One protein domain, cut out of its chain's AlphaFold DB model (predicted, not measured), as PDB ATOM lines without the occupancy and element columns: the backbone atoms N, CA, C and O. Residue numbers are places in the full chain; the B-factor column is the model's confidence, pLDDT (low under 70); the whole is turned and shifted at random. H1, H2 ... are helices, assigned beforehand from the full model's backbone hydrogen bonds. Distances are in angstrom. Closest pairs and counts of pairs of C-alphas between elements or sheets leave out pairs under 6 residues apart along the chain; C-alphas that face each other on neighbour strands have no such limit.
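Overview. This is residues 20 to 78 of the 117 residues of an uncharacterized protein of Coccidioides immitis (UniProt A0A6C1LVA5). Look for little regular structure here: two short helices, H1 then H2, sit toward one end of a body made mostly of loops. From H1 a long winding link, residues 40 to 60, leads to H2, and the short stretches 43 to 44 and 73 to 74 pair in parallel. The printed part has 59 residues with two named helices and no named strand; it is all helix by class, though 19 residues are in named elements. It is compact, with a radius of gyration of the C-alphas of 10.9 A and spans of 31 by 29 by 18 A.

Arrangement. H1, residues 30 to 39, and H2, residues 61 to 69, are close but not clearly touching; their closest C-alphas, of Leu 33 and Leu 61, are 7.6 A apart. They run the same way at a steep tilt of 50 degrees. In both, every O i to N i+4 pair is within hydrogen-bond range.

Along the chain. Find C-alpha 30 at (-0.470, -57.712, 16.192); from there H1 runs 14.4 A to C-alpha 39. H2 runs 10.5 A from C-alpha 61 to C-alpha 69 at (-10.608, -56.792, 25.950).

Size, cuts and confidence. The farthest C-alphas, of Met 20 and Glu 38, are 32.0 A apart. The printed part has no cut, and no printed residue is under 70 in pLDDT.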
ATOM      1  N   MET A  20     -14.738 -41.643   3.224       72.75
ATOM      2  CA  MET A  20     -14.191 -40.948   4.375       72.75
ATOM      3  C   MET A  20     -12.732 -40.560   4.097       72.75
ATOM      4  O   MET A  20     -11.993 -41.295   3.431       72.75
ATOM      5  N   HIS A  21     -12.339 -39.377   4.565       83.31
ATOM      6  CA  HIS A  21     -10.962 -38.915   4.443       83.31
ATOM      7  C   HIS A  21     -10.017 -39.857   5.192       83.31
ATOM      8  O   HIS A  21     -10.388 -40.445   6.206       83.31
ATOM      9  N   SER A  22      -8.790 -39.985   4.690       91.38
ATOM     10  CA  SER A  22      -7.733 -40.652   5.445       91.38
ATOM     11  C   SER A  22      -7.471 -39.882   6.735       91.38
ATOM     12  O   SER A  22      -7.329 -38.658   6.699       91.38
ATOM     13  N   LEU A  23      -7.415 -40.601   7.852       92.81
ATOM     14  CA  LEU A  23      -7.157 -40.039   9.172       92.81
ATOM     15  C   LEU A  23      -5.857 -40.609   9.725       92.81
ATOM     16  O   LEU A  23      -5.575 -41.798   9.561       92.81
ATOM     17  N   ILE A  24      -5.090 -39.754  10.398       94.75
ATOM     18  CA  ILE A  24      -3.967 -40.198  11.222       94.75
ATOM     19  C   ILE A  24      -4.489 -40.981  12.433       94.75
ATOM     20  O   ILE A  24      -5.602 -40.737  12.900       94.75
ATOM     21  N   GLY A  25      -3.668 -41.889  12.944       96.25
ATOM     22  CA  GLY A  25      -3.952 -42.656  14.148       96.25
ATOM     23  C   GLY A  25      -2.931 -43.771  14.347       96.25
ATOM     24  O   GLY A  25      -1.964 -43.881  13.588       96.25
ATOM     25  N   VAL A  26      -3.149 -44.583  15.374       97.06
ATOM     26  CA  VAL A  26      -2.291 -45.717  15.728       97.06
ATOM     27  C   VAL A  26      -2.343 -46.787  14.634       97.06
ATOM     28  O   VAL A  26      -3.418 -47.139  14.145       97.06
ATOM     29  N   GLU A  27      -1.173 -47.294  14.249       95.81
ATOM     30  CA  GLU A  27      -1.043 -48.385  13.283       95.81
ATOM     31  C   GLU A  27      -1.639 -49.685  13.837       95.81
ATOM     32  O   GLU A  27      -1.417 -50.054  14.991       95.81
ATOM     33  N   GLN A  28      -2.381 -50.403  12.998       96.56
ATOM     34  CA  GLN A  28      -2.978 -51.680  13.358       96.56
ATOM     35  C   GLN A  28      -2.043 -52.841  13.014       96.56
ATOM     36  O   GLN A  28      -1.961 -53.268  11.862       96.56
ATOM     37  N   THR A  29      -1.386 -53.395  14.031       96.56
ATOM     38  CA  THR A  29      -0.573 -54.617  13.939       96.56
ATOM     39  C   THR A  29      -0.796 -55.507  15.160       96.56
ATOM     40  O   THR A  29      -1.272 -55.046  16.199       96.56
ATOM     41  N   GLU A  30      -0.458 -56.793  15.044       96.56
ATOM     42  CA  GLU A  30      -0.470 -57.712  16.192       96.56
ATOM     43  C   GLU A  30       0.529 -57.264  17.270       96.56
ATOM     44  O   GLU A  30       0.163 -57.221  18.441       96.56
ATOM     45  N   ASP A  31       1.723 -56.813  16.872       98.00
ATOM     46  CA  ASP A  31       2.737 -56.270  17.788       98.00
ATOM     47  C   ASP A  31       2.206 -55.069  18.594       98.00
ATOM     48  O   ASP A  31       2.451 -54.953  19.795       98.00
ATOM     49  N   MET A  32       1.445 -54.170  17.954       97.94
ATOM     50  CA  MET A  32       0.833 -53.029  18.642       97.94
ATOM     51  C   MET A  32      -0.234 -53.481  19.641       97.94
ATOM     52  O   MET A  32      -0.327 -52.940  20.742       97.94
ATOM     53  N   LEU A  33      -1.035 -54.485  19.278       97.75
ATOM     54  CA  LEU A  33      -2.016 -55.072  20.183       97.75
ATOM     55  C   LEU A  33      -1.334 -55.715  21.397       97.75
ATOM     56  O   LEU A  33      -1.708 -55.409  22.528       97.75
ATOM     57  N   GLU A  34      -0.316 -56.547  21.186       98.12
ATOM     58  CA  GLU A  34       0.450 -57.162  22.275       98.12
ATOM     59  C   GLU A  34       1.020 -56.094  23.217       98.12
ATOM     60  O   GLU A  34       0.810 -56.156  24.430       98.12
ATOM     61  N   TRP A  35       1.624 -55.039  22.662       98.31
ATOM     62  CA  TRP A  35       2.149 -53.936  23.459       98.31
ATOM     63  C   TRP A  35       1.069 -53.225  24.284       98.31
ATOM     64  O   TRP A  35       1.287 -52.944  25.465       98.31
ATOM     65  N   ILE A  36      -0.109 -52.953  23.709       98.38
ATOM     66  CA  ILE A  36      -1.215 -52.332  24.450       98.38
ATOM     67  C   ILE A  36      -1.683 -53.249  25.587       98.38
ATOM     68  O   ILE A  36      -1.831 -52.785  26.717       98.38
ATOM     69  N   TRP A  37      -1.879 -54.539  25.299       97.75
ATOM     70  CA  TRP A  37      -2.360 -55.534  26.259       97.75
ATOM     71  C   TRP A  37      -1.456 -55.659  27.489       97.75
ATOM     72  O   TRP A  37      -1.943 -55.755  28.616       97.75
ATOM     73  N   GLU A  38      -0.139 -55.637  27.290       98.38
ATOM     74  CA  GLU A  38       0.824 -55.794  28.381       98.38
ATOM     75  C   GLU A  38       0.972 -54.546  29.263       98.38
ATOM     76  O   GLU A  38       1.435 -54.655  30.401       98.38
ATOM     77  N   ASN A  39       0.599 -53.362  28.762       98.19
ATOM     78  CA  ASN A  39       0.996 -52.093  29.378       98.19
ATOM     79  C   ASN A  39      -0.166 -51.200  29.833       98.19
ATOM     80  O   ASN A  39       0.021 -50.414  30.765       98.19
ATOM     81  N   PHE A  40      -1.350 -51.285  29.217       98.00
ATOM     82  CA  PHE A  40      -2.405 -50.292  29.433       98.00
ATOM     83  C   PHE A  40      -3.776 -50.911  29.691       98.00
ATOM     84  O   PHE A  40      -4.199 -51.860  29.043       98.00
ATOM     85  N   SER A  41      -4.514 -50.303  30.619       96.31
ATOM     86  CA  SER A  41      -5.922 -50.621  30.874       96.31
ATOM     87  C   SER A  41      -6.897 -49.769  30.061       96.31
ATOM     88  O   SER A  41      -8.094 -50.034  30.102       96.31
ATOM     89  N   ALA A  42      -6.407 -48.728  29.383       96.88
ATOM     90  CA  ALA A  42      -7.163 -47.784  28.568       96.88
ATOM     91  C   ALA A  42      -6.212 -47.081  27.592       96.88
ATOM     92  O   ALA A  42      -5.042 -46.871  27.920       96.88
ATOM     93  N   VAL A  43      -6.720 -46.660  26.438       97.75
ATOM     94  CA  VAL A  43      -5.954 -45.887  25.450       97.75
ATOM     95  C   VAL A  43      -6.697 -44.614  25.068       97.75
ATOM     96  O   VAL A  43      -7.923 -44.559  25.141       97.75
ATOM     97  N   ALA A  44      -5.969 -43.571  24.676       96.88
ATOM     98  CA  ALA A  44      -6.578 -42.335  24.204       96.88
ATOM     99  C   ALA A  44      -5.656 -41.562  23.256       96.88
ATOM    100  O   ALA A  44      -4.440 -41.753  23.286       96.88
ATOM    101  N   GLY A  45      -6.237 -40.668  22.456       95.94
ATOM    102  CA  GLY A  45      -5.504 -39.741  21.595       95.94
ATOM    103  C   GLY A  45      -6.310 -38.495  21.218       95.94
ATOM    104  O   GLY A  45      -7.498 -38.373  21.524       95.94
ATOM    105  N   ASP A  46      -5.647 -37.569  20.534       96.50
ATOM    106  CA  ASP A  46      -6.221 -36.336  19.975       96.50
ATOM    107  C   ASP A  46      -6.789 -36.523  18.554       96.50
ATOM    108  O   ASP A  46      -7.391 -35.619  17.973       96.50
ATOM    109  N   HIS A  47      -6.647 -37.724  17.994       93.88
ATOM    110  CA  HIS A  47      -7.120 -38.085  16.662       93.88
ATOM    111  C   HIS A  47      -8.552 -38.665  16.674       93.88
ATOM    112  O   HIS A  47      -8.993 -39.217  17.687       93.88
ATOM    113  N   PRO A  48      -9.307 -38.567  15.555       92.31
ATOM    114  CA  PRO A  48     -10.753 -38.820  15.566       92.31
ATOM    115  C   PRO A  48     -11.192 -40.274  15.706       92.31
ATOM    116  O   PRO A  48     -12.345 -40.494  16.042       92.31
ATOM    117  N   ALA A  49     -10.331 -41.231  15.368       92.88
ATOM    118  CA  ALA A  49     -10.690 -42.647  15.294       92.88
ATOM    119  C   ALA A  49      -9.754 -43.541  16.115       92.88
ATOM    120  O   ALA A  49      -9.748 -44.742  15.885       92.88
ATOM    121  N   PHE A  50      -8.906 -42.961  16.980       96.00
ATOM    122  CA  PHE A  50      -7.773 -43.608  17.662       96.00
ATOM    123  C   PHE A  50      -6.756 -44.314  16.730       96.00
ATOM    124  O   PHE A  50      -5.591 -43.935  16.681       96.00
ATOM    125  N   GLU A  51      -7.186 -45.310  15.968       96.56
ATOM    126  CA  GLU A  51      -6.453 -46.002  14.919       96.56
ATOM    127  C   GLU A  51      -6.426 -45.229  13.589       96.56
ATOM    128  O   GLU A  51      -7.262 -44.362  13.319       96.56
ATOM    129  N   ALA A  52      -5.444 -45.536  12.742       95.62
ATOM    130  CA  ALA A  52      -5.343 -44.944  11.413       95.62
ATOM    131  C   ALA A  52      -6.521 -45.367  10.517       95.62
ATOM    132  O   ALA A  52      -6.985 -46.507  10.566       95.62
ATOM    133  N   TYR A  53      -6.988 -44.466   9.646       92.56
ATOM    134  CA  TYR A  53      -8.086 -44.755   8.718       92.56
ATOM    135  C   TYR A  53      -7.678 -44.501   7.255       92.56
ATOM    136  O   TYR A  53      -7.120 -43.437   6.959       92.56
ATOM    137  N   PRO A  54      -8.010 -45.392   6.296       90.94
ATOM    138  CA  PRO A  54      -8.780 -46.631   6.458       90.94
ATOM    139  C   PRO A  54      -7.982 -47.743   7.160       90.94
ATOM    140  O   PRO A  54      -6.778 -47.842   6.926       90.94
ATOM    141  N   PRO A  55      -8.638 -48.588   7.978       88.69
ATOM    142  CA  PRO A  55      -7.975 -49.718   8.611       88.69
ATOM    143  C   PRO A  55      -7.631 -50.803   7.576       88.69
ATOM    144  O   PRO A  55      -8.274 -50.872   6.517       88.69
ATOM    145  N   PRO A  56      -6.663 -51.686   7.869       89.06
ATOM    146  CA  PRO A  56      -6.455 -52.894   7.082       89.06
ATOM    147  C   PRO A  56      -7.692 -53.808   7.141       89.06
ATOM    148  O   PRO A  56      -8.480 -53.767   8.084       89.06
ATOM    149  N   GLU A  57      -7.871 -54.664   6.129       87.12
ATOM    150  CA  GLU A  57      -9.089 -55.485   5.997       87.12
ATOM    151  C   GLU A  57      -9.325 -56.440   7.177       87.12
ATOM    152  O   GLU A  57     -10.471 -56.774   7.478       87.12
ATOM    153  N   HIS A  58      -8.255 -56.901   7.824       90.56
ATOM    154  CA  HIS A  58      -8.307 -58.023   8.764       90.56
ATOM    155  C   HIS A  58      -8.151 -57.614  10.229       90.56
ATOM    156  O   HIS A  58      -8.307 -58.464  11.101       90.56
ATOM    157  N   LEU A  59      -7.827 -56.349  10.505       93.62
ATOM    158  CA  LEU A  59      -7.497 -55.913  11.855       93.62
ATOM    159  C   LEU A  59      -7.978 -54.488  12.104       93.62
ATOM    160  O   LEU A  59      -7.543 -53.549  11.443       93.62
ATOM    161  N   LYS A  60      -8.860 -54.338  13.090       95.50
ATOM    162  CA  LYS A  60      -9.311 -53.039  13.590       95.50
ATOM    163  C   LYS A  60      -9.079 -53.002  15.086       95.50
ATOM    164  O   LYS A  60      -9.542 -53.904  15.790       95.50
ATOM    165  N   LEU A  61      -8.385 -51.978  15.573       97.19
ATOM    166  CA  LEU A  61      -8.096 -51.874  17.006       97.19
ATOM    167  C   LEU A  61      -9.395 -51.754  17.799       97.19
ATOM    168  O   LEU A  61      -9.544 -52.425  18.812       97.19
ATOM    169  N   HIS A  62     -10.374 -51.005  17.294       96.88
ATOM    170  CA  HIS A  62     -11.688 -50.856  17.918       96.88
ATOM    171  C   HIS A  62     -12.354 -52.178  18.306       96.88
ATOM    172  O   HIS A  62     -12.876 -52.310  19.412       96.88
ATOM    173  N   GLU A  63     -12.346 -53.160  17.405       96.69
ATOM    174  CA  GLU A  63     -13.020 -54.439  17.633       96.69
ATOM    175  C   GLU A  63     -12.310 -55.238  18.733       96.69
ATOM    176  O   GLU A  63     -12.959 -55.782  19.628       96.69
ATOM    177  N   VAL A  64     -10.976 -55.255  18.713       97.56
ATOM    178  CA  VAL A  64     -10.171 -55.985  19.697       97.56
ATOM    179  C   VAL A  64     -10.210 -55.301  21.064       97.56
ATOM    180  O   VAL A  64     -10.495 -55.953  22.067       97.56
ATOM    181  N   LEU A  65      -9.986 -53.986  21.109       98.31
ATOM    182  CA  LEU A  65      -9.940 -53.211  22.345       98.31
ATOM    183  C   LEU A  65     -11.302 -53.203  23.046       98.31
ATOM    184  O   LEU A  65     -11.388 -53.600  24.207       98.31
ATOM    185  N   LEU A  66     -12.377 -52.822  22.347       97.38
ATOM    186  CA  LEU A  66     -13.692 -52.653  22.969       97.38
ATOM    187  C   LEU A  66     -14.407 -53.990  23.184       97.38
ATOM    188  O   LEU A  66     -14.801 -54.300  24.308       97.38
ATOM    189  N   ALA A  67     -14.596 -54.778  22.121       96.75
ATOM    190  CA  ALA A  67     -15.399 -56.001  22.194       96.75
ATOM    191  C   ALA A  67     -14.601 -57.206  22.713       96.75
ATOM    192  O   ALA A  67     -15.181 -58.087  23.346       96.75
ATOM    193  N   GLY A  68     -13.292 -57.249  22.451       96.81
ATOM    194  CA  GLY A  68     -12.411 -58.309  22.937       96.81
ATOM    195  C   GLY A  68     -11.984 -58.101  24.386       96.81
ATOM    196  O   GLY A  68     -12.254 -58.941  25.242       96.81
ATOM    197  N   TRP A  69     -11.293 -56.996  24.667       97.75
ATOM    198  CA  TRP A  69     -10.608 -56.792  25.950       97.75
ATOM    199  C   TRP A  69     -11.400 -55.971  26.962       97.75
ATOM    200  O   TRP A  69     -11.073 -55.988  28.148       97.75
ATOM    201  N   GLY A  70     -12.421 -55.237  26.516       96.88
ATOM    202  CA  GLY A  70     -13.072 -54.225  27.348       96.88
ATOM    203  C   GLY A  70     -12.146 -53.049  27.691       96.88
ATOM    204  O   GLY A  70     -12.361 -52.383  28.700       96.88
ATOM    205  N   CYS A  71     -11.117 -52.809  26.874       97.88
ATOM    206  CA  CYS A  71     -10.203 -51.675  26.971       97.88
ATOM    207  C   CYS A  71     -10.882 -50.428  26.373       97.88
ATOM    208  O   CYS A  71     -11.145 -50.405  25.168       97.88
ATOM    209  N   PRO A  72     -11.211 -49.400  27.177       96.50
ATOM    210  CA  PRO A  72     -11.867 -48.198  26.687       96.50
ATOM    211  C   PRO A  72     -10.922 -47.343  25.834       96.50
ATOM    212  O   PRO A  72      -9.713 -47.286  26.074       96.50
ATOM    213  N   ILE A  73     -11.518 -46.633  24.874       97.81
ATOM    214  CA  ILE A  73     -10.832 -45.739  23.937       97.81
ATOM    215  C   ILE A  73     -11.305 -44.300  24.177       97.81
ATOM    216  O   ILE A  73     -12.507 -44.038  24.245       97.81
ATOM    217  N   GLY A  74     -10.359 -43.370  24.313       96.56
ATOM    218  CA  GLY A  74     -10.590 -41.928  24.291       96.56
ATOM    219  C   GLY A  74     -10.192 -41.313  22.949       96.56
ATOM    220  O   GLY A  74      -9.081 -41.525  22.467       96.56
ATOM    221  N   GLU A  75     -11.077 -40.526  22.355       96.81
ATOM    222  CA  GLU A  75     -10.858 -39.889  21.053       96.81
ATOM    223  C   GLU A  75     -11.084 -38.384  21.160       96.81
ATOM    224  O   GLU A  75     -11.875 -37.930  21.995       96.81
ATOM    225  N   LEU A  76     -10.428 -37.618  20.282       94.81
ATOM    226  CA  LEU A  76     -10.586 -36.162  20.181       94.81
ATOM    227  C   LEU A  76     -10.262 -35.410  21.484       94.81
ATOM    228  O   LEU A  76     -10.896 -34.400  21.803       94.81
ATOM    229  N   PHE A  77      -9.299 -35.900  22.263       95.56
ATOM    230  CA  PHE A  77      -8.841 -35.172  23.442       95.56
ATOM    231  C   PHE A  77      -8.024 -33.944  23.021       95.56
ATOM    232  O   PHE A  77      -7.221 -34.016  22.098       95.56
ATOM    233  N   ASP A  78      -8.203 -32.821  23.716       95.44
ATOM    234  CA  ASP A  78      -7.322 -31.657  23.572       95.44
ATOM    235  C   ASP A  78      -6.073 -31.877  24.438       95.44
ATOM    236  O   ASP A  78      -6.148 -31.863  25.672       95.44
TER     237      ASP A  78